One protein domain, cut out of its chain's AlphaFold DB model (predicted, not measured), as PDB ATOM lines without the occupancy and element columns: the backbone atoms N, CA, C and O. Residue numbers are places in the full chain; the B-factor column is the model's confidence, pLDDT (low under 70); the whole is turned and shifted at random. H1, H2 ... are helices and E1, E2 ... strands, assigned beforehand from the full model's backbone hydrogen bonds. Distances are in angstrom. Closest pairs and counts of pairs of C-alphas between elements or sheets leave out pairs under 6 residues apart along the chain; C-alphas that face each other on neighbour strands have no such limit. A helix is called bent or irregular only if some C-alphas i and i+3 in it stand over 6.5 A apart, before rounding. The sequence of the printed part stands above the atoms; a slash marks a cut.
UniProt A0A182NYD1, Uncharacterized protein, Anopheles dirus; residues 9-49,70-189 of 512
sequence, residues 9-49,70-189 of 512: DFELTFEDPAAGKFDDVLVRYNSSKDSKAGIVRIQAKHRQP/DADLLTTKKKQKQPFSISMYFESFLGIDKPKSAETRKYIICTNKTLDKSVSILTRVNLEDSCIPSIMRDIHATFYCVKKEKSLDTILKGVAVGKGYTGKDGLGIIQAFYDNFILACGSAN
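What this domain is: This is residues 9 to 49 and 70 to 189 of the 512 residues of an uncharacterized protein of Anopheles dirus (UniProt A0A182NYD1). One strongly twisted sheet of seven strands has three helices, H1, H3 and H6, on one face. H5 and the short H2 pack on H3 off the sheet, and the sheet curls round the short H4. The printed part has 161 residues, with named elements in the order E1 H1 E2 E3 H2 H3 E4 E5 H4 E6 H5 H6 E7. The sheet is mixed, strand beside strand E1 E2 E3 E4 E7 E6 E5, and the class is mixed, helices and strands. The whole is compact, with a radius of gyration of the C-alphas of 15.5 A and spans of 41 by 40 by 28 A.

How they stand to each other: The edge strand E1, residues 9 to 14, is antiparallel to E2, residues 25 to 31, with N 11 and O 28 at 2.8 A. E2 forms a hairpin with E3, residues 36 to 45, with N 27 and O 40 at 2.8 A. E3 is parallel to E4, residues 104 to 111, with N 41 and O 106 at 2.8 A. E4 is parallel to E7, residues 181 to 185, with N 109 and O 182 at 3.0 A. E7 is antiparallel to E6, residues 142 to 146, with N 144 and O 183 at 2.8 A. E6 is antiparallel to the edge strand E5, residues 122 to 124, with N 123 and O 145 at 2.9 A. H1, residues 17 to 22, is on the sheet at a height of 8.5 A and is irregular, C-alphas 18 and 21 being 9.2 A apart. H3, residues 86 to 95, is on the same face at 10.0 A and touches H1 at a shallow tilt of 15 degrees, opposite ways; their closest C-alphas, of Gly 20 and Ser 92, are 5.7 A apart. H6, residues 167 to 180, is on that same face at 9.9 A, over none of the strands. H5, residues 150 to 162, touches H3 with residues 155 to 160 alone, closest at C-alphas Ser 87 and Leu 156, 6.1 A. H5 also touches H6 at a steep tilt of 62 degrees, residues 156 to 161 alone meeting residues 170 to 174 alone, closest at C-alphas Ala 160 and Gly 170, 6.1 A. H2, residues 70 to 74, touches H3, closest at C-alphas Leu 73 and Ile 86, 5.4 A. H4, residues 131 to 136, touches no helix; its closest C-alpha pair with E3, Val 40 and Ile 132, is 7.8 A apart. Every O i to N i+4 pair is within hydrogen-bond range in H2, H5 and H6, against 5 of 6 in H3, 1 of 2 in H4 and 0 of 2 in H1, which has 1 of 3 O i to N i+3 pairs.

Where its parts are: E1 begins at C-alpha 9 (-28.322, 43.295, 0.643). E3 measures 27.9 A, E4 22.6 A, H6 20.8 A and H5 18.4 A. E7 ends at C-alpha 185 (-21.405, 17.996, 0.885).

The domain as a whole: Residues 50 to 69 are not printed, and C-alphas 49 and 70 are 23.0 A apart. The link from H2 to H3 is long. Mean pLDDT of the printed part is 81.7, with 29 residues under 70, among them 128 to 135.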
ATOM      1  N   ASP A   9     -29.626  42.697   0.346       73.25
ATOM      2  CA  ASP A   9     -28.322  43.295   0.643       73.25
ATOM      3  C   ASP A   9     -27.454  42.271   1.378       73.25
ATOM      4  O   ASP A   9     -27.958  41.504   2.207       73.25
ATOM      5  N   PHE A  10     -26.159  42.229   1.073       78.00
ATOM      6  CA  PHE A  10     -25.234  41.312   1.728       78.00
ATOM      7  C   PHE A  10     -23.841  41.910   1.905       78.00
ATOM      8  O   PHE A  10     -23.438  42.845   1.228       78.00
ATOM      9  N   GLU A  11     -23.086  41.343   2.830       81.81
ATOM     10  CA  GLU A  11     -21.720  41.720   3.145       81.81
ATOM     11  C   GLU A  11     -20.901  40.440   3.316       81.81
ATOM     12  O   GLU A  11     -21.291  39.558   4.087       81.81
ATOM     13  N   LEU A  12     -19.782  40.330   2.595       83.50
ATOM     14  CA  LEU A  12     -18.868  39.188   2.683       83.50
ATOM     15  C   LEU A  12     -17.604  39.576   3.441       83.50
ATOM     16  O   LEU A  12     -16.869  40.441   2.983       83.50
ATOM     17  N   THR A  13     -17.320  38.908   4.551       82.88
ATOM     18  CA  THR A  13     -16.058  39.024   5.292       82.88
ATOM     19  C   THR A  13     -15.279  37.711   5.163       82.88
ATOM     20  O   THR A  13     -15.877  36.641   5.253       82.88
ATOM     21  N   PHE A  14     -13.961  37.781   4.974       82.69
ATOM     22  CA  PHE A  14     -13.077  36.611   4.887       82.69
ATOM     23  C   PHE A  14     -12.148  36.540   6.097       82.69
ATOM     24  O   PHE A  14     -11.744  37.592   6.600       82.69
ATOM     25  N   GLU A  15     -11.814  35.321   6.528       81.81
ATOM     26  CA  GLU A  15     -10.908  35.045   7.657       81.81
ATOM     27  C   GLU A  15     -11.286  35.851   8.921       81.81
ATOM     28  O   GLU A  15     -10.466  36.569   9.495       81.81
ATOM     29  N   ASP A  16     -12.560  35.793   9.338       78.50
ATOM     30  CA  ASP A  16     -13.049  36.503  10.529       78.50
ATOM     31  C   ASP A  16     -12.669  35.737  11.811       78.50
ATOM     32  O   ASP A  16     -13.330  34.748  12.156       78.50
ATOM     33  N   PRO A  17     -11.683  36.209  12.601       77.69
ATOM     34  CA  PRO A  17     -11.234  35.494  13.794       77.69
ATOM     35  C   PRO A  17     -12.331  35.365  14.863       77.69
ATOM     36  O   PRO A  17     -12.272  34.468  15.707       77.69
ATOM     37  N   ALA A  18     -13.361  36.222  14.842       78.12
ATOM     38  CA  ALA A  18     -14.477  36.155  15.782       78.12
ATOM     39  C   ALA A  18     -15.436  34.981  15.497       78.12
ATOM     40  O   ALA A  18     -16.294  34.661  16.326       78.12
ATOM     41  N   ALA A  19     -15.315  34.325  14.340       78.25
ATOM     42  CA  ALA A  19     -16.144  33.192  13.943       78.25
ATOM     43  C   ALA A  19     -15.575  31.820  14.361       78.25
ATOM     44  O   ALA A  19     -16.206  30.791  14.104       78.25
ATOM     45  N   GLY A  20     -14.437  31.781  15.064       83.69
ATOM     46  CA  GLY A  20     -13.841  30.538  15.555       83.69
ATOM     47  C   GLY A  20     -13.481  29.592  14.406       83.69
ATOM     48  O   GLY A  20     -12.812  29.994  13.478       83.69
ATOM     49  N   LYS A  21     -13.940  28.334  14.437       84.94
ATOM     50  CA  LYS A  21     -13.757  27.333  13.362       84.94
ATOM     51  C   LYS A  21     -14.653  27.547  12.133       84.94
ATOM     52  O   LYS A  21     -14.841  26.613  11.360       84.94
ATOM     53  N   PHE A  22     -15.294  28.700  12.004       86.06
ATOM     54  CA  PHE A  22     -16.146  29.053  10.866       86.06
ATOM     55  C   PHE A  22     -15.720  30.405  10.283       86.06
ATOM     56  O   PHE A  22     -16.566  31.228   9.937       86.06
ATOM     57  N   ASP A  23     -14.411  30.635  10.280       82.69
ATOM     58  CA  ASP A  23     -13.730  31.891   9.989       82.69
ATOM     59  C   ASP A  23     -13.478  32.145   8.505       82.69
ATOM     60  O   ASP A  23     -13.431  33.311   8.127       82.69
ATOM     61  N   ASP A  24     -13.416  31.111   7.660       84.94
ATOM     62  CA  ASP A  24     -13.065  31.280   6.240       84.94
ATOM     63  C   ASP A  24     -13.943  32.319   5.517       84.94
ATOM     64  O   ASP A  24     -13.424  33.224   4.862       84.94
ATOM     65  N   VAL A  25     -15.276  32.197   5.620       86.38
ATOM     66  CA  VAL A  25     -16.225  33.120   4.974       86.38
ATOM     67  C   VAL A  25     -17.409  33.411   5.888       86.38
ATOM     68  O   VAL A  25     -18.117  32.508   6.338       86.38
ATOM     69  N   LEU A  26     -17.692  34.692   6.097       86.12
ATOM     70  CA  LEU A  26     -18.869  35.180   6.798       86.12
ATOM     71  C   LEU A  26     -19.729  36.012   5.848       86.12
ATOM     72  O   LEU A  26     -19.265  36.981   5.258       86.12
ATOM     73  N   VAL A  27     -21.005  35.649   5.739       85.50
ATOM     74  CA  VAL A  27     -22.014  36.379   4.966       85.50
ATOM     75  C   VAL A  27     -23.003  37.014   5.933       85.50
ATOM     76  O   VAL A  27     -23.753  36.294   6.597       85.50
ATOM     77  N   ARG A  28     -23.037  38.344   6.020       84.62
ATOM     78  CA  ARG A  28     -24.170  39.060   6.632       84.62
ATOM     79  C   ARG A  28     -25.146  39.401   5.528       84.62
ATOM     80  O   ARG A  28     -24.721  39.841   4.470       84.62
ATOM     81  N   TYR A  29     -26.432  39.190   5.745       82.00
ATOM     82  CA  TYR A  29     -27.444  39.532   4.752       82.00
ATOM     83  C   TYR A  29     -28.653  40.181   5.407       82.00
ATOM     84  O   TYR A  29     -28.969  39.921   6.573       82.00
ATOM     85  N   ASN A  30     -29.349  40.995   4.624       76.19
ATOM     86  CA  ASN A  30     -30.619  41.594   4.980       76.19
ATOM     87  C   ASN A  30     -31.588  41.475   3.797       76.19
ATOM     88  O   ASN A  30     -31.290  41.913   2.686       76.19
ATOM     89  N   SER A  31     -32.746  40.861   4.041       67.38
ATOM     90  CA  SER A  31     -33.821  40.726   3.054       67.38
ATOM     91  C   SER A  31     -34.978  41.641   3.438       67.38
ATOM     92  O   SER A  31     -35.634  41.424   4.461       67.38
ATOM     93  N   SER A  32     -35.264  42.637   2.595       60.47
ATOM     94  CA  SER A  32     -36.437  43.513   2.746       60.47
ATOM     95  C   SER A  32     -37.751  42.745   2.554       60.47
ATOM     96  O   SER A  32     -38.768  43.111   3.140       60.47
ATOM     97  N   LYS A  33     -37.719  41.634   1.803       58.09
ATOM     98  CA  LYS A  33     -38.865  40.742   1.558       58.09
ATOM     99  C   LYS A  33     -39.318  39.983   2.804       58.09
ATOM    100  O   LYS A  33     -40.514  39.796   2.990       58.09
ATOM    101  N   ASP A  34     -38.376  39.588   3.662       58.88
ATOM    102  CA  ASP A  34     -38.661  38.725   4.818       58.88
ATOM    103  C   ASP A  34     -38.459  39.414   6.173       58.88
ATOM    104  O   ASP A  34     -38.666  38.781   7.208       58.88
ATOM    105  N   SER A  35     -38.022  40.684   6.194       58.81
ATOM    106  CA  SER A  35     -37.606  41.407   7.416       58.81
ATOM    107  C   SER A  35     -36.588  40.628   8.269       58.81
ATOM    108  O   SER A  35     -36.497  40.809   9.485       58.81
ATOM    109  N   LYS A  36     -35.837  39.714   7.643       68.19
ATOM    110  CA  LYS A  36     -34.889  38.813   8.299       68.19
ATOM    111  C   LYS A  36     -33.477  39.228   7.930       68.19
ATOM    112  O   LYS A  36     -33.036  39.035   6.797       68.19
ATOM    113  N   ALA A  37     -32.769  39.739   8.929       76.56
ATOM    114  CA  ALA A  37     -31.322  39.818   8.910       76.56
ATOM    115  C   ALA A  37     -30.725  38.510   9.442       76.56
ATOM    116  O   ALA A  37     -31.285  37.838  10.327       76.56
ATOM    117  N   GLY A  38     -29.576  38.130   8.904       83.06
ATOM    118  CA  GLY A  38     -28.874  36.965   9.398       83.06
ATOM    119  C   GLY A  38     -27.410  36.916   9.027       83.06
ATOM    120  O   GLY A  38     -26.897  37.719   8.250       83.06
ATOM    121  N   ILE A  39     -26.741  35.948   9.641       84.94
ATOM    122  CA  ILE A  39     -25.316  35.702   9.498       84.94
ATOM    123  C   ILE A  39     -25.116  34.229   9.163       84.94
ATOM    124  O   ILE A  39     -25.506  33.345   9.931       84.94
ATOM    125  N   VAL A  40     -24.450  33.966   8.046       87.56
ATOM    126  CA  VAL A  40     -23.962  32.640   7.673       87.56
ATOM    127  C   VAL A  40     -22.454  32.620   7.874       87.56
ATOM    128  O   VAL A  40     -21.744  33.425   7.285       87.56
ATOM    129  N   ARG A  41     -21.961  31.714   8.715       89.06
ATOM    130  CA  ARG A  41     -20.530  31.470   8.918       89.06
ATOM    131  C   ARG A  41     -20.160  30.157   8.262       89.06
ATOM    132  O   ARG A  41     -20.810  29.145   8.529       89.06
ATOM    133  N   ILE A  42     -19.154  30.174   7.406       89.62
ATOM    134  CA  ILE A  42     -18.809  29.066   6.530       89.62
ATOM    135  C   ILE A  42     -17.354  28.696   6.782       89.62
ATOM    136  O   ILE A  42     -16.465  29.535   6.717       89.62
ATOM    137  N   GLN A  43     -17.126  27.411   7.014       91.25
ATOM    138  CA  GLN A  43     -15.814  26.796   6.898       91.25
ATOM    139  C   GLN A  43     -15.780  25.984   5.601       91.25
ATOM    140  O   GLN A  43     -16.484  24.980   5.471       91.25
ATOM    141  N   ALA A  44     -14.930  26.380   4.665       88.69
ATOM    142  CA  ALA A  44     -14.596  25.624   3.476       88.69
ATOM    143  C   ALA A  44     -13.549  24.542   3.798       88.69
ATOM    144  O   ALA A  44     -12.472  24.766   4.348       88.69
ATOM    145  N   LYS A  45     -13.874  23.303   3.445       87.44
ATOM    146  CA  LYS A  45     -13.004  22.127   3.510       87.44
ATOM    147  C   LYS A  45     -12.914  21.511   2.121       87.44
ATOM    148  O   LYS A  45     -13.290  20.353   1.913       87.44
ATOM    149  N   HIS A  46     -12.431  22.298   1.165       80.38
ATOM    150  CA  HIS A  46     -12.077  21.818  -0.166       80.38
ATOM    151  C   HIS A  46     -10.671  21.231  -0.149       80.38
ATOM    152  O   HIS A  46      -9.749  21.790   0.441       80.38
ATOM    153  N   ARG A  47     -10.511  20.065  -0.772       67.50
ATOM    154  CA  ARG A  47      -9.191  19.507  -1.066       67.50
ATOM    155  C   ARG A  47      -8.995  19.478  -2.568       67.50
ATOM    156  O   ARG A  47      -9.851  18.944  -3.277       67.50
ATOM    157  N   GLN A  48      -7.859  19.994  -3.020       59.69
ATOM    158  CA  GLN A  48      -7.351  19.678  -4.344       59.69
ATOM    159  C   GLN A  48      -6.878  18.215  -4.349       59.69
ATOM    160  O   GLN A  48      -6.265  17.765  -3.371       59.69
ATOM    161  N   PRO A  49      -7.143  17.452  -5.420       56.59
ATOM    162  CA  PRO A  49      -6.377  16.248  -5.685       56.59
ATOM    163  C   PRO A  49      -4.923  16.690  -5.862       56.59
ATOM    164  O   PRO A  49      -4.606  17.427  -6.790       56.59
ATOM    165  N   ASP A  70     -19.912   8.143   9.495       88.19
ATOM    166  CA  ASP A  70     -20.315   8.416  10.888       88.19
ATOM    167  C   ASP A  70     -19.114   8.443  11.843       88.19
ATOM    168  O   ASP A  70     -19.077   9.233  12.786       88.19
ATOM    169  N   ALA A  71     -18.085   7.629  11.584       87.44
ATOM    170  CA  ALA A  71     -16.867   7.624  12.389       87.44
ATOM    171  C   ALA A  71     -16.115   8.966  12.309       87.44
ATOM    172  O   ALA A  71     -15.588   9.433  13.322       87.44
ATOM    173  N   ASP A  72     -16.105   9.605  11.135       87.94
ATOM    174  CA  ASP A  72     -15.488  10.922  10.934       87.94
ATOM    175  C   ASP A  72     -16.261  12.029  11.663       87.94
ATOM    176  O   ASP A  72     -15.662  12.977  12.178       87.94
ATOM    177  N   LEU A  73     -17.590  11.897  11.736       90.00
ATOM    178  CA  LEU A  73     -18.482  12.877  12.355       90.00
ATOM    179  C   LEU A  73     -18.538  12.752  13.890       90.00
ATOM    180  O   LEU A  73     -18.581  13.770  14.588       90.00
ATOM    181  N   LEU A  74     -18.510  11.522  14.423       88.81
ATOM    182  CA  LEU A  74     -18.673  11.204  15.854       88.81
ATOM    183  C   LEU A  74     -17.353  11.129  16.642       88.81
ATOM    184  O   LEU A  74     -17.359  10.940  17.860       88.81
ATOM    185  N   THR A  75     -16.198  11.254  15.989       83.44
ATOM    186  CA  THR A  75     -14.903  11.160  16.676       83.44
ATOM    187  C   THR A  75     -14.677  12.299  17.674       83.44
ATOM    188  O   THR A  75     -14.941  13.466  17.386       83.44
ATOM    189  N   THR A  76     -14.115  11.971  18.840       73.38
ATOM    190  CA  THR A  76     -13.739  12.918  19.911       73.38
ATOM    191  C   THR A  76     -12.221  13.043  20.096       73.38
ATOM    192  O   THR A  76     -11.735  13.778  20.959       73.38
ATOM    193  N   LYS A  77     -11.427  12.310  19.302       64.06
ATOM    194  CA  LYS A  77      -9.969  12.231  19.469       64.06
ATOM    195  C   LYS A  77      -9.279  13.473  18.891       64.06
ATOM    196  O   LYS A  77      -9.094  13.570  17.685       64.06
ATOM    197  N   LYS A  78      -8.753  14.349  19.760       56.62
ATOM    198  CA  LYS A  78      -7.936  15.530  19.382       56.62
ATOM    199  C   LYS A  78      -6.611  15.202  18.654       56.62
ATOM    200  O   LYS A  78      -5.977  16.104  18.123       56.62
ATOM    201  N   LYS A  79      -6.164  13.935  18.642       49.06
ATOM    202  CA  LYS A  79      -4.824  13.518  18.166       49.06
ATOM    203  C   LYS A  79      -4.691  13.296  16.648       49.06
ATOM    204  O   LYS A  79      -3.569  13.173  16.172       49.06
ATOM    205  N   GLN A  80      -5.781  13.243  15.881       52.25
ATOM    206  CA  GLN A  80      -5.730  13.191  14.412       52.25
ATOM    207  C   GLN A  80      -6.380  14.451  13.837       52.25
ATOM    208  O   GLN A  80      -7.381  14.920  14.375       52.25
ATOM    209  N   LYS A  81      -5.830  14.996  12.740       58.81
ATOM    210  CA  LYS A  81      -6.464  16.068  11.954       58.81
ATOM    211  C   LYS A  81      -7.768  15.522  11.351       58.81
ATOM    212  O   LYS A  81      -7.750  15.030  10.228       58.81
ATOM    213  N   GLN A  82      -8.858  15.558  12.117       72.50
ATOM    214  CA  GLN A  82     -10.182  15.068  11.724       72.50
ATOM    215  C   GLN A  82     -11.068  16.265  11.351       72.50
ATOM    216  O   GLN A  82     -11.624  16.914  12.237       72.50
ATOM    217  N   PRO A  83     -11.162  16.616  10.056       78.25
ATOM    218  CA  PRO A  83     -11.722  17.894   9.626       78.25
ATOM    219  C   PRO A  83     -13.249  17.996   9.747       78.25
ATOM    220  O   PRO A  83     -13.761  19.084   9.538       78.25
ATOM    221  N   PHE A  84     -13.964  16.911  10.076       88.12
ATOM    222  CA  PHE A  84     -15.436  16.869  10.080       88.12
ATOM    223  C   PHE A  84     -16.063  16.503  11.439       88.12
ATOM    224  O   PHE A  84     -17.275  16.327  11.516       88.12
ATOM    225  N   SER A  85     -15.277  16.414  12.521       90.00
ATOM    226  CA  SER A  85     -15.806  16.073  13.854       90.00
ATOM    227  C   SER A  85     -16.818  17.115  14.337       90.00
ATOM    228  O   SER A  85     -16.441  18.248  14.649       90.00
ATOM    229  N   ILE A  86     -18.085  16.720  14.489       91.44
ATOM    230  CA  ILE A  86     -19.166  17.614  14.935       91.44
ATOM    231  C   ILE A  86     -18.851  18.193  16.321       91.44
ATOM    232  O   ILE A  86     -19.091  19.370  16.578       91.44
ATOM    233  N   SER A  87     -18.240  17.396  17.203       90.25
ATOM    234  CA  SER A  87     -17.885  17.824  18.561       90.25
ATOM    235  C   SER A  87     -16.873  18.978  18.599       90.25
ATOM    236  O   SER A  87     -16.972  19.845  19.464       90.25
ATOM    237  N   MET A  88     -15.946  19.039  17.636       89.75
ATOM    238  CA  MET A  88     -14.978  20.135  17.505       89.75
ATOM    239  C   MET A  88     -15.670  21.439  17.094       89.75
ATOM    240  O   MET A  88     -15.379  22.503  17.641       89.75
ATOM    241  N   TYR A  89     -16.594  21.357  16.140       90.75
ATOM    242  CA  TYR A  89     -17.375  22.508  15.690       90.75
ATOM    243  C   TYR A  89     -18.346  22.990  16.764       90.75
ATOM    244  O   TYR A  89     -18.510  24.196  16.935       90.75
ATOM    245  N   PHE A  90     -18.913  22.071  17.547       91.75
ATOM    246  CA  PHE A  90     -19.692  22.417  18.728       91.75
ATOM    247  C   PHE A  90     -18.833  23.104  19.800       91.75
ATOM    248  O   PHE A  90     -19.235  24.137  20.328       91.75
ATOM    249  N   GLU A  91     -17.622  22.604  20.082       90.06
ATOM    250  CA  GLU A  91     -16.690  23.263  21.010       90.06
ATOM    251  C   GLU A  91     -16.386  24.703  20.564       90.06
ATOM    252  O   GLU A  91     -16.380  25.615  21.392       90.06
ATOM    253  N   SER A  92     -16.189  24.919  19.258       88.88
ATOM    254  CA  SER A  92     -16.014  26.261  18.701       88.88
ATOM    255  C   SER A  92     -17.277  27.111  18.806       88.88
ATOM    256  O   SER A  92     -17.175  28.279  19.160       88.88
ATOM    257  N   PHE A  93     -18.455  26.553  18.518       89.69
ATOM    258  CA  PHE A  93     -19.742  27.245  18.629       89.69
ATOM    259  C   PHE A  93     -19.970  27.802  20.039       89.69
ATOM    260  O   PHE A  93     -20.418  28.935  20.178       89.69
ATOM    261  N   LEU A  94     -19.587  27.054  21.080       88.69
ATOM    262  CA  LEU A  94     -19.681  27.502  22.474       88.69
ATOM    263  C   LEU A  94     -18.753  28.682  22.813       88.69
ATOM    264  O   LEU A  94     -19.014  29.378  23.793       88.69
ATOM    265  N   GLY A  95     -17.668  28.865  22.054       82.25
ATOM    266  CA  GLY A  95     -16.697  29.948  22.229       82.25
ATOM    267  C   GLY A  95     -16.983  31.199  21.394       82.25
ATOM    268  O   GLY A  95     -16.364  32.231  21.637       82.25
ATOM    269  N   ILE A  96     -17.902  31.124  20.428       82.50
ATOM    270  CA  ILE A  96     -18.332  32.280  19.634       82.50
ATOM    271  C   ILE A  96     -19.300  33.095  20.492       82.50
ATOM    272  O   ILE A  96     -20.311  32.574  20.964       82.50
ATOM    273  N   ASP A  97     -18.965  34.365  20.702       58.44
ATOM    274  CA  ASP A  97     -19.630  35.261  21.647       58.44
ATOM    275  C   ASP A  97     -21.166  35.248  21.486       58.44
ATOM    276  O   ASP A  97     -21.705  35.332  20.368       58.44
ATOM    277  N   LYS A  98     -21.890  35.098  22.607       62.59
ATOM    278  CA  LYS A  98     -23.357  34.988  22.604       62.59
ATOM    279  C   LYS A  98     -23.944  36.323  22.149       62.59
ATOM    280  O   LYS A  98     -23.735  37.341  22.808       62.59
ATOM    281  N   PRO A  99     -24.695  36.363  21.044       53.56
ATOM    282  CA  PRO A  99     -25.184  37.628  20.537       53.56
ATOM    283  C   PRO A  99     -26.278  38.229  21.391       53.56
ATOM    284  O   PRO A  99     -27.162  37.539  21.886       53.56
ATOM    285  N   LYS A 100     -26.246  39.558  21.449       50.84
ATOM    286  CA  LYS A 100     -27.344  40.400  21.923       50.84
ATOM    287  C   LYS A 100     -28.389  40.686  20.822       50.84
ATOM    288  O   LYS A 100     -29.382  41.338  21.119       50.84
ATOM    289  N   SER A 101     -28.168  40.255  19.569       60.22
ATOM    290  CA  SER A 101     -29.011  40.583  18.402       60.22
ATOM    291  C   SER A 101     -30.027  39.485  18.055       60.22
ATOM    292  O   SER A 101     -29.786  38.302  18.283       60.22
ATOM    293  N   ALA A 102     -31.151  39.888  17.454       65.88
ATOM    294  CA  ALA A 102     -32.226  39.011  16.972       65.88
ATOM    295  C   ALA A 102     -31.930  38.343  15.606       65.88
ATOM    296  O   ALA A 102     -32.833  37.819  14.958       65.88
ATOM    297  N   GLU A 103     -30.682  38.389  15.134       75.44
ATOM    298  CA  GLU A 103     -30.299  37.891  13.810       75.44
ATOM    299  C   GLU A 103     -30.316  36.362  13.752       75.44
ATOM    300  O   GLU A 103     -29.811  35.669  14.641       75.44
ATOM    301  N   THR A 104     -30.821  35.829  12.642       80.06
ATOM    302  CA  THR A 104     -30.724  34.391  12.362       80.06
ATOM    303  C   THR A 104     -29.270  34.000  12.091       80.06
ATOM    304  O   THR A 104     -28.535  34.728  11.429       80.06
ATOM    305  N   ARG A 105     -28.809  32.863  12.629       84.62
ATOM    306  CA  ARG A 105     -27.402  32.439  12.524       84.62
ATOM    307  C   ARG A 105     -27.286  31.033  12.003       84.62
ATOM    308  O   ARG A 105     -27.965  30.145  12.503       84.62
ATOM    309  N   LYS A 106     -26.398  30.823  11.041       87.94
ATOM    310  CA  LYS A 106     -26.135  29.508  10.464       87.94
ATOM    311  C   LYS A 106     -24.642  29.248  10.412       87.94
ATOM    312  O   LYS A 106     -23.862  30.149  10.122       87.94
ATOM    313  N   TYR A 107     -24.271  28.018  10.732       90.06
ATOM    314  CA  TYR A 107     -22.894  27.549  10.791       90.06
ATOM    315  C   TYR A 107     -22.763  26.407   9.801       90.06
ATOM    316  O   TYR A 107     -23.387  25.362   9.977       90.06
ATOM    317  N   ILE A 108     -22.005  26.629   8.735       90.69
ATOM    318  CA  ILE A 108     -21.933  25.723   7.597       90.69
ATOM    319  C   ILE A 108     -20.517  25.191   7.466       90.69
ATOM    320  O   ILE A 108     -19.555  25.953   7.422       90.69
ATOM    321  N   ILE A 109     -20.388  23.876   7.345       92.62
ATOM    322  CA  ILE A 109     -19.175  23.266   6.801       92.62
ATOM    323  C   ILE A 109     -19.456  22.942   5.341       92.62
ATOM    324  O   ILE A 109     -20.388  22.197   5.051       92.62
ATOM    325  N   CYS A 110     -18.660  23.487   4.431       90.81
ATOM    326  CA  CYS A 110     -18.777  23.243   3.000       90.81
ATOM    327  C   CYS A 110     -17.607  22.388   2.512       90.81
ATOM    328  O   CYS A 110     -16.455  22.683   2.817       90.81
ATOM    329  N   THR A 111     -17.869  21.313   1.772       90.31
ATOM    330  CA  THR A 111     -16.819  20.413   1.277       90.31
ATOM    331  C   THR A 111     -17.183  19.783  -0.060       90.31
ATOM    332  O   THR A 111     -18.360  19.607  -0.385       90.31
ATOM    333  N   ASN A 112     -16.167  19.440  -0.855       89.31
ATOM    334  CA  ASN A 112     -16.325  18.698  -2.107       89.31
ATOM    335  C   ASN A 112     -16.442  17.182  -1.885       89.31
ATOM    336  O   ASN A 112     -16.726  16.445  -2.824       89.31
ATOM    337  N   LYS A 113     -16.264  16.700  -0.648       89.75
ATOM    338  CA  LYS A 113     -16.513  15.298  -0.301       89.75
ATOM    339  C   LYS A 113     -17.997  14.972  -0.297       89.75
ATOM    340  O   LYS A 113     -18.816  15.791   0.119       89.75
ATOM    341  N   THR A 114     -18.333  13.753  -0.693       89.88
ATOM    342  CA  THR A 114     -19.705  13.234  -0.622       89.88
ATOM    343  C   THR A 114     -19.963  12.555   0.723       89.88
ATOM    344  O   THR A 114     -19.042  12.316   1.503       89.88
ATOM    345  N   LEU A 115     -21.227  12.285   1.038       90.81
ATOM    346  CA  LEU A 115     -21.589  11.547   2.244       90.81
ATOM    347  C   LEU A 115     -21.593  10.046   1.944       90.81
ATOM    348  O   LEU A 115     -22.092   9.635   0.894       90.81
ATOM    349  N   ASP A 116     -21.060   9.232   2.855       90.00
ATOM    350  CA  ASP A 116     -21.243   7.787   2.760       90.00
ATOM    351  C   ASP A 116     -22.735   7.442   2.912       90.00
ATOM    352  O   ASP A 116     -23.451   8.038   3.720       90.00
ATOM    353  N   LYS A 117     -23.214   6.462   2.142       85.44
ATOM    354  CA  LYS A 117     -24.607   6.000   2.193       85.44
ATOM    355  C   LYS A 117     -24.979   5.418   3.558       85.44
ATOM    356  O   LYS A 117     -26.165   5.342   3.864       85.44
ATOM    357  N   SER A 118     -23.996   4.983   4.348       86.00
ATOM    358  CA  SER A 118     -24.221   4.412   5.675       86.00
ATOM    359  C   SER A 118     -24.421   5.452   6.780       86.00
ATOM    360  O   SER A 118     -24.709   5.045   7.901       86.00
ATOM    361  N   VAL A 119     -24.237   6.751   6.507       88.75
ATOM    362  CA  VAL A 119     -24.356   7.804   7.528       88.75
ATOM    363  C   VAL A 119     -25.794   7.904   8.027       88.75
ATOM    364  O   VAL A 119     -26.699   8.244   7.263       88.75
ATOM    365  N   SER A 120     -26.005   7.645   9.319       86.81
ATOM    366  CA  SER A 120     -27.340   7.680   9.935       86.81
ATOM    367  C   SER A 120     -27.630   8.948  10.735       86.81
ATOM    368  O   SER A 120     -28.799   9.241  11.013       86.81
ATOM    369  N   ILE A 121     -26.588   9.694  11.110       89.81
ATOM    370  CA  ILE A 121     -26.707  10.820  12.047       89.81
ATOM    371  C   ILE A 121     -27.135  12.128  11.361       89.81
ATOM    372  O   ILE A 121     -27.344  13.144  12.023       89.81
ATOM    373  N   LEU A 122     -27.236  12.132  10.030       92.31
ATOM    374  CA  LEU A 122     -27.578  13.294   9.217       92.31
ATOM    375  C   LEU A 122     -28.832  13.022   8.387       92.31
ATOM    376  O   LEU A 122     -29.027  11.927   7.866       92.31
ATOM    377  N   THR A 123     -29.650  14.054   8.203       91.75
ATOM    378  CA  THR A 123     -30.818  14.013   7.319       91.75
ATOM    379  C   THR A 123     -30.661  15.078   6.249       91.75
ATOM    380  O   THR A 123     -30.320  16.221   6.557       91.75
ATOM    381  N   ARG A 124     -30.917  14.715   4.988       89.94
ATOM    382  CA  ARG A 124     -30.953  15.678   3.882       89.94
ATOM    383  C   ARG A 124     -32.057  16.700   4.140       89.94
ATOM    384  O   ARG A 124     -33.176  16.318   4.476       89.94
ATOM    385  N   VAL A 125     -31.753  17.977   3.947       86.31
ATOM    386  CA  VAL A 125     -32.722  19.061   4.128       86.31
ATOM    387  C   VAL A 125     -32.870  19.831   2.828       86.31
ATOM    388  O   VAL A 125     -31.878  20.160   2.178       86.31
ATOM    389  N   ASN A 126     -34.119  20.108   2.450       79.94
ATOM    390  CA  ASN A 126     -34.397  21.119   1.444       79.94
ATOM    391  C   ASN A 126     -34.464  22.471   2.149       79.94
ATOM    392  O   ASN A 126     -35.251  22.655   3.074       79.94
ATOM    393  N   LEU A 127     -33.589  23.384   1.752       73.75
ATOM    394  CA  LEU A 127     -33.482  24.687   2.385       73.75
ATOM    395  C   LEU A 127     -34.276  25.769   1.635       73.75
ATOM    396  O   LEU A 127     -34.104  26.928   1.992       73.75
ATOM    397  N   GLU A 128     -35.074  25.428   0.613       66.56
ATOM    398  CA  GLU A 128     -35.778  26.358  -0.299       66.56
ATOM    399  C   GLU A 128     -36.477  27.547   0.387       66.56
ATOM    400  O   GLU A 128     -36.420  28.651  -0.145       66.56
ATOM    401  N   ASP A 129     -37.017  27.360   1.596       59.75
ATOM    402  CA  ASP A 129     -37.673  28.413   2.394       59.75
ATOM    403  C   ASP A 129     -36.703  29.296   3.214       59.75
ATOM    404  O   ASP A 129     -37.110  30.073   4.083       59.75
ATOM    405  N   SER A 130     -35.393  29.167   2.997       67.12
ATOM    406  CA  SER A 130     -34.353  29.958   3.659       67.12
ATOM    407  C   SER A 130     -33.511  30.744   2.652       67.12
ATOM    408  O   SER A 130     -33.462  30.444   1.463       67.12
ATOM    409  N   CYS A 131     -32.790  31.753   3.135       63.12
ATOM    410  CA  CYS A 131     -31.838  32.528   2.331       63.12
ATOM    411  C   CYS A 131     -30.569  31.738   1.941       63.12
ATOM    412  O   CYS A 131     -29.842  32.143   1.036       63.12
ATOM    413  N   ILE A 132     -30.284  30.622   2.623       67.44
ATOM    414  CA  ILE A 132     -29.064  29.824   2.450       67.44
ATOM    415  C   ILE A 132     -28.977  29.193   1.048       67.44
ATOM    416  O   ILE A 132     -27.907  29.279   0.448       67.44
ATOM    417  N   PRO A 133     -30.044  28.594   0.472       59.47
ATOM    418  CA  PRO A 133     -30.016  28.090  -0.891       59.47
ATOM    419  C   PRO A 133     -29.661  29.163  -1.895       59.47
ATOM    420  O   PRO A 133     -28.913  28.866  -2.806       59.47
ATOM    421  N   SER A 134     -30.147  30.394  -1.751       63.69
ATOM    422  CA  SER A 134     -29.798  31.450  -2.707       63.69
ATOM    423  C   SER A 134     -28.293  31.739  -2.722       63.69
ATOM    424  O   SER A 134     -27.761  32.090  -3.765       63.69
ATOM    425  N   ILE A 135     -27.601  31.542  -1.595       64.44
ATOM    426  CA  ILE A 135     -26.147  31.739  -1.477       64.44
ATOM    427  C   ILE A 135     -25.365  30.494  -1.938       64.44
ATOM    428  O   ILE A 135     -24.261  30.613  -2.456       64.44
ATOM    429  N   MET A 136     -25.913  29.290  -1.739       71.62
ATOM    430  CA  MET A 136     -25.152  28.034  -1.833       71.62
ATOM    431  C   MET A 136     -25.670  27.048  -2.901       71.62
ATOM    432  O   MET A 136     -25.131  25.951  -3.036       71.62
ATOM    433  N   ARG A 137     -26.719  27.380  -3.661       69.75
ATOM    434  CA  ARG A 137     -27.290  26.509  -4.713       69.75
ATOM    435  C   ARG A 137     -26.337  26.336  -5.890       69.75
ATOM    436  O   ARG A 137     -26.199  25.228  -6.407       69.75
ATOM    437  N   ASP A 138     -25.628  27.399  -6.246       76.12
ATOM    438  CA  ASP A 138     -24.796  27.431  -7.451       76.12
ATOM    439  C   ASP A 138     -23.509  26.612  -7.307       76.12
ATOM    440  O   ASP A 138     -22.900  26.238  -8.301       76.12
ATOM    441  N   ILE A 139     -23.128  26.237  -6.079       82.12
ATOM    442  CA  ILE A 139     -21.974  25.361  -5.828       82.12
ATOM    443  C   ILE A 139     -22.324  23.866  -5.891       82.12
ATOM    444  O   ILE A 139     -21.488  23.038  -5.537       82.12
ATOM    445  N   HIS A 140     -23.546  23.505  -6.306       82.56
ATOM    446  CA  HIS A 140     -24.027  22.122  -6.475       82.56
ATOM    447  C   HIS A 140     -23.932  21.242  -5.212       82.56
ATOM    448  O   HIS A 140     -23.874  20.015  -5.289       82.56
ATOM    449  N   ALA A 141     -23.933  21.857  -4.028       87.19
ATOM    450  CA  ALA A 141     -23.856  21.128  -2.771       87.19
ATOM    451  C   ALA A 141     -25.205  20.499  -2.382       87.19
ATOM    452  O   ALA A 141     -26.277  21.050  -2.627       87.19
ATOM    453  N   THR A 142     -25.146  19.359  -1.694       89.19
ATOM    454  CA  THR A 142     -26.289  18.782  -0.977       89.19
ATOM    455  C   THR A 142     -26.191  19.120   0.506       89.19
ATOM    456  O   THR A 142     -25.145  18.911   1.121       89.19
ATOM    457  N   PHE A 143     -27.285  19.617   1.086       90.06
ATOM    458  CA  PHE A 143     -27.333  20.081   2.473       90.06
ATOM    459  C   PHE A 143     -27.910  19.033   3.419       90.06
ATOM    460  O   PHE A 143     -28.912  18.374   3.121       90.06
ATOM    461  N   TYR A 144     -27.293  18.938   4.592       91.75
ATOM    462  CA  TYR A 144     -27.650  18.004   5.645       91.75
ATOM    463  C   TYR A 144     -27.711  18.712   6.998       91.75
ATOM    464  O   TYR A 144     -26.829  19.508   7.330       91.75
ATOM    465  N   CYS A 145     -28.721  18.370   7.796       91.00
ATOM    466  CA  CYS A 145     -28.823  18.764   9.200       91.00
ATOM    467  C   CYS A 145     -28.638  17.547  10.102       91.00
ATOM    468  O   CYS A 145     -28.861  16.404   9.696       91.00
ATOM    469  N   VAL A 146     -28.250  17.800  11.347       89.88
ATOM    470  CA  VAL A 146     -28.011  16.737  12.321       89.88
ATOM    471  C   VAL A 146     -29.333  16.164  12.817       89.88
ATOM    472  O   VAL A 146     -30.211  16.882  13.294       89.88
ATOM    473  N   LYS A 147     -29.464  14.842  12.730       87.19
ATOM    474  CA  LYS A 147     -30.537  14.090  13.366       87.19
ATOM    475  C   LYS A 147     -30.173  13.874  14.831       87.19
ATOM    476  O   LYS A 147     -29.059  13.471  15.151       87.19
ATOM    477  N   LYS A 148     -31.133  14.099  15.730       78.62
ATOM    478  CA  LYS A 148     -30.949  13.785  17.153       78.62
ATOM    479  C   LYS A 148     -30.642  12.300  17.323       78.62
ATOM    480  O   LYS A 148     -31.479  11.453  17.004       78.62
ATOM    481  N   GLU A 149     -29.466  12.003  17.863       84.44
ATOM    482  CA  GLU A 149     -29.002  10.644  18.105       84.44
ATOM    483  C   GLU A 149     -28.334  10.536  19.479       84.44
ATOM    484  O   GLU A 149     -27.557  11.397  19.884       84.44
ATOM    485  N   LYS A 150     -28.615   9.444  20.203       86.06
ATOM    486  CA  LYS A 150     -28.137   9.236  21.583       86.06
ATOM    487  C   LYS A 150     -26.608   9.260  21.702       86.06
ATOM    488  O   LYS A 150     -26.081   9.740  22.708       86.06
ATOM    489  N   SER A 151     -25.915   8.714  20.705       86.75
ATOM    490  CA  SER A 151     -24.453   8.630  20.637       86.75
ATOM    491  C   SER A 151     -23.833  10.034  20.596       86.75
ATOM    492  O   SER A 151     -23.035  10.390  21.467       86.75
ATOM    493  N   LEU A 152     -24.283  10.863  19.654       89.06
ATOM    494  CA  LEU A 152     -23.857  12.248  19.488       89.06
ATOM    495  C   LEU A 152     -24.281  13.127  20.670       89.06
ATOM    496  O   LEU A 152     -23.457  13.870  21.195       89.06
ATOM    497  N   ASP A 153     -25.512  12.984  21.167       90.00
ATOM    498  CA  ASP A 153     -25.995  13.729  22.336       90.00
ATOM    499  C   ASP A 153     -25.103  13.511  23.563       90.00
ATOM    500  O   ASP A 153     -24.845  14.442  24.327       90.00
ATOM    501  N   THR A 154     -24.619  12.283  23.766       91.44
ATOM    502  CA  THR A 154     -23.713  11.955  24.875       91.44
ATOM    503  C   THR A 154     -22.375  12.679  24.722       91.44
ATOM    504  O   THR A 154     -21.864  13.247  25.690       91.44
ATOM    505  N   ILE A 155     -21.841  12.723  23.499       91.44
ATOM    506  CA  ILE A 155     -20.603  13.441  23.177       91.44
ATOM    507  C   ILE A 155     -20.774  14.945  23.415       91.44
ATOM    508  O   ILE A 155     -19.973  15.548  24.133       91.44
ATOM    509  N   LEU A 156     -21.826  15.555  22.859       92.44
ATOM    510  CA  LEU A 156     -22.056  16.997  22.968       92.44
ATOM    511  C   LEU A 156     -22.338  17.424  24.413       92.44
ATOM    512  O   LEU A 156     -21.837  18.460  24.843       92.44
ATOM    513  N   LYS A 157     -23.045  16.607  25.205       92.44
ATOM    514  CA  LYS A 157     -23.209  16.843  26.650       92.44
ATOM    515  C   LYS A 157     -21.871  16.862  27.381       92.44
ATOM    516  O   LYS A 157     -21.649  17.753  28.194       92.44
ATOM    517  N   GLY A 158     -20.972  15.924  27.073       91.12
ATOM    518  CA  GLY A 158     -19.624  15.908  27.644       91.12
ATOM    519  C   GLY A 158     -18.844  17.191  27.334       91.12
ATOM    520  O   GLY A 158     -18.246  17.783  28.232       91.12
ATOM    521  N   VAL A 159     -18.911  17.666  26.085       90.19
ATOM    522  CA  VAL A 159     -18.279  18.930  25.664       90.19
ATOM    523  C   VAL A 159     -18.912  20.137  26.366       90.19
ATOM    524  O   VAL A 159     -18.189  20.987  26.883       90.19
ATOM    525  N   ALA A 160     -20.245  20.201  26.429       90.25
ATOM    526  CA  ALA A 160     -20.987  21.287  27.070       90.25
ATOM    527  C   ALA A 160     -20.645  21.404  28.565       90.25
ATOM    528  O   ALA A 160     -20.298  22.490  29.033       90.25
ATOM    529  N   VAL A 161     -20.650  20.279  29.289       91.25
ATOM    530  CA  VAL A 161     -20.265  20.219  30.709       91.25
ATOM    531  C   VAL A 161     -18.815  20.659  30.896       91.25
ATOM    532  O   VAL A 161     -18.534  21.471  31.774       91.25
ATOM    533  N   GLY A 162     -17.903  20.208  30.028       88.25
ATOM    534  CA  GLY A 162     -16.501  20.641  30.042       88.25
ATOM    535  C   GLY A 162     -16.298  22.145  29.808       88.25
ATOM    536  O   GLY A 162     -15.251  22.678  30.167       88.25
ATOM    537  N   LYS A 163     -17.291  22.841  29.240       87.75
ATOM    538  CA  LYS A 163     -17.319  24.303  29.045       87.75
ATOM    539  C   LYS A 163     -18.219  25.040  30.050       87.75
ATOM    540  O   LYS A 163     -18.460  26.229  29.878       87.75
ATOM    541  N   GLY A 164     -18.714  24.356  31.084       87.62
ATOM    542  CA  GLY A 164     -19.512  24.955  32.161       87.62
ATOM    543  C   GLY A 164     -21.022  25.036  31.904       87.62
ATOM    544  O   GLY A 164     -21.742  25.617  32.712       87.62
ATOM    545  N   TYR A 165     -21.532  24.439  30.826       86.50
ATOM    546  CA  TYR A 165     -22.968  24.384  30.538       86.50
ATOM    547  C   TYR A 165     -23.583  23.128  31.171       86.50
ATOM    548  O   TYR A 165     -23.253  22.006  30.787       86.50
ATOM    549  N   THR A 166     -24.493  23.298  32.134       85.75
ATOM    550  CA  THR A 166     -25.122  22.184  32.870       85.75
ATOM    551  C   THR A 166     -26.651  22.297  32.888       85.75
ATOM    552  O   THR A 166     -27.222  23.322  32.520       85.75
ATOM    553  N   GLY A 167     -27.343  21.215  33.265       84.00
ATOM    554  CA  GLY A 167     -28.800  21.215  33.441       84.00
ATOM    555  C   GLY A 167     -29.589  21.608  32.182       84.00
ATOM    556  O   GLY A 167     -29.330  21.105  31.087       84.00
ATOM    557  N   LYS A 168     -30.583  22.493  32.347       80.44
ATOM    558  CA  LYS A 168     -31.447  22.971  31.252       80.44
ATOM    559  C   LYS A 168     -30.682  23.820  30.231       80.44
ATOM    560  O   LYS A 168     -30.953  23.700  29.038       80.44
ATOM    561  N   ASP A 169     -29.693  24.589  30.678       80.62
ATOM    562  CA  ASP A 169     -28.890  25.461  29.814       80.62
ATOM    563  C   ASP A 169     -28.035  24.645  28.835       80.62
ATOM    564  O   ASP A 169     -27.930  24.985  27.656       80.62
ATOM    565  N   GLY A 170     -27.491  23.515  29.300       83.62
ATOM    566  CA  GLY A 170     -26.767  22.556  28.460       83.62
ATOM    567  C   GLY A 170     -27.641  21.909  27.380       83.62
ATOM    568  O   GLY A 170     -27.206  21.745  26.243       83.62
ATOM    569  N   LEU A 171     -28.895  21.571  27.695       85.88
ATOM    570  CA  LEU A 171     -29.825  21.017  26.702       85.88
ATOM    571  C   LEU A 171     -30.259  22.072  25.676       85.88
ATOM    572  O   LEU A 171     -30.318  21.774  24.484       85.88
ATOM    573  N   GLY A 172     -30.518  23.301  26.131       87.31
ATOM    574  CA  GLY A 172     -30.891  24.416  25.263       87.31
ATOM    575  C   GLY A 172     -29.798  24.773  24.255       87.31
ATOM    576  O   GLY A 172     -30.092  24.953  23.076       87.31
ATOM    577  N   ILE A 173     -28.529  24.812  24.681       88.94
ATOM    578  CA  ILE A 173     -27.415  25.172  23.789       88.94
ATOM    579  C   ILE A 173     -27.104  24.077  22.754       88.94
ATOM    580  O   ILE A 173     -26.763  24.395  21.616       88.94
ATOM    581  N   ILE A 174     -27.273  22.797  23.109       90.88
ATOM    582  CA  ILE A 174     -27.139  21.674  22.164       90.88
ATOM    583  C   ILE A 174     -28.251  21.731  21.116       90.88
ATOM    584  O   ILE A 174     -27.981  21.587  19.925       90.88
ATOM    585  N   GLN A 175     -29.489  21.994  21.542       89.81
ATOM    586  CA  GLN A 175     -30.606  22.165  20.618       89.81
ATOM    587  C   GLN A 175     -30.353  23.328  19.652       89.81
ATOM    588  O   GLN A 175     -30.468  23.154  18.442       89.81
ATOM    589  N   ALA A 176     -29.922  24.476  20.178       88.75
ATOM    590  CA  ALA A 176     -29.586  25.640  19.368       88.75
ATOM    591  C   ALA A 176     -28.466  25.348  18.355       88.75
ATOM    592  O   ALA A 176     -28.492  25.884  17.249       88.75
ATOM    593  N   PHE A 177     -27.497  24.498  18.702       90.94
ATOM    594  CA  PHE A 177     -26.485  24.050  17.751       90.94
ATOM    595  C   PHE A 177     -27.093  23.193  16.636       90.94
ATOM    596  O   PHE A 177     -26.869  23.496  15.466       90.94
ATOM    597  N   TYR A 178     -27.906  22.181  16.963       90.88
ATOM    598  CA  TYR A 178     -28.561  21.339  15.953       90.88
ATOM    599  C   TYR A 178     -29.436  22.135  14.982       90.88
ATOM    600  O   TYR A 178     -29.419  21.859  13.786       90.88
ATOM    601  N   ASP A 179     -30.143  23.153  15.472       87.19
ATOM    602  CA  ASP A 179     -31.033  23.968  14.641       87.19
ATOM    603  C   ASP A 179     -30.269  24.890  13.670       87.19
ATOM    604  O   ASP A 179     -30.829  25.371  12.679       87.19
ATOM    605  N   ASN A 180     -28.986  25.158  13.936       88.12
ATOM    606  CA  ASN A 180     -28.197  26.151  13.204       88.12
ATOM    607  C   ASN A 180     -26.970  25.592  12.480       88.12
ATOM    608  O   ASN A 180     -26.393  26.302  11.653       88.12
ATOM    609  N   PHE A 181     -26.584  24.349  12.754       91.44
ATOM    610  CA  PHE A 181     -25.468  23.676  12.105       91.44
ATOM    611  C   PHE A 181     -25.907  22.936  10.837       91.44
ATOM    612  O   PHE A 181     -26.863  22.162  10.853       91.44
ATOM    613  N   ILE A 182     -25.176  23.152   9.743       91.44
ATOM    614  CA  ILE A 182     -25.433  22.550   8.434       91.44
ATOM    615  C   ILE A 182     -24.127  21.979   7.878       91.44
ATOM    616  O   ILE A 182     -23.078  22.624   7.910       91.44
ATOM    617  N   LEU A 183     -24.208  20.785   7.301       92.38
ATOM    618  CA  LEU A 183     -23.138  20.209   6.495       92.38
ATOM    619  C   LEU A 183     -23.538  20.263   5.014       92.38
ATOM    620  O   LEU A 183     -24.560  19.704   4.622       92.38
ATOM    621  N   ALA A 184     -22.735  20.939   4.198       91.06
ATOM    622  CA  ALA A 184     -22.879  21.022   2.749       91.06
ATOM    623  C   ALA A 184     -21.823  20.127   2.080       91.06
ATOM    624  O   ALA A 184     -20.628  20.428   2.104       91.06
ATOM    625  N   CYS A 185     -22.265  19.011   1.500       90.62
ATOM    626  CA  CYS A 185     -21.405  17.996   0.885       90.62
ATOM    627  C   CYS A 185     -21.531  17.985  -0.638       90.62
ATOM    628  O   CYS A 185     -22.564  18.357  -1.190       90.62
ATOM    629  N   GLY A 186     -20.502  17.472  -1.308       88.00
ATOM    630  CA  GLY A 186     -20.478  17.295  -2.757       88.00
ATOM    631  C   GLY A 186     -20.467  18.612  -3.527       88.00
ATOM    632  O   GLY A 186     -20.895  18.635  -4.674       88.00
ATOM    633  N   SER A 187     -20.016  19.701  -2.898       89.00
ATOM    634  CA  SER A 187     -19.846  20.970  -3.608       89.00
ATOM    635  C   SER A 187     -18.850  20.828  -4.763       89.00
ATOM    636  O   SER A 187     -17.923  20.013  -4.712       89.00
ATOM    637  N   ALA A 188     -19.053  21.635  -5.800       87.88
ATOM    638  CA  ALA A 188     -18.186  21.720  -6.961       87.88
ATOM    639  C   ALA A 188     -16.711  21.893  -6.549       87.88
ATOM    640  O   ALA A 188     -16.383  22.631  -5.619       87.88
ATOM    641  N   ASN A 189     -15.815  21.182  -7.242       85.00
ATOM    642  CA  ASN A 189     -14.373  21.378  -7.090       85.00
ATOM    643  C   ASN A 189     -13.925  22.679  -7.778       85.00
ATOM    644  O   ASN A 189     -14.709  23.315  -8.472       85.00
TER     645      ASN A 189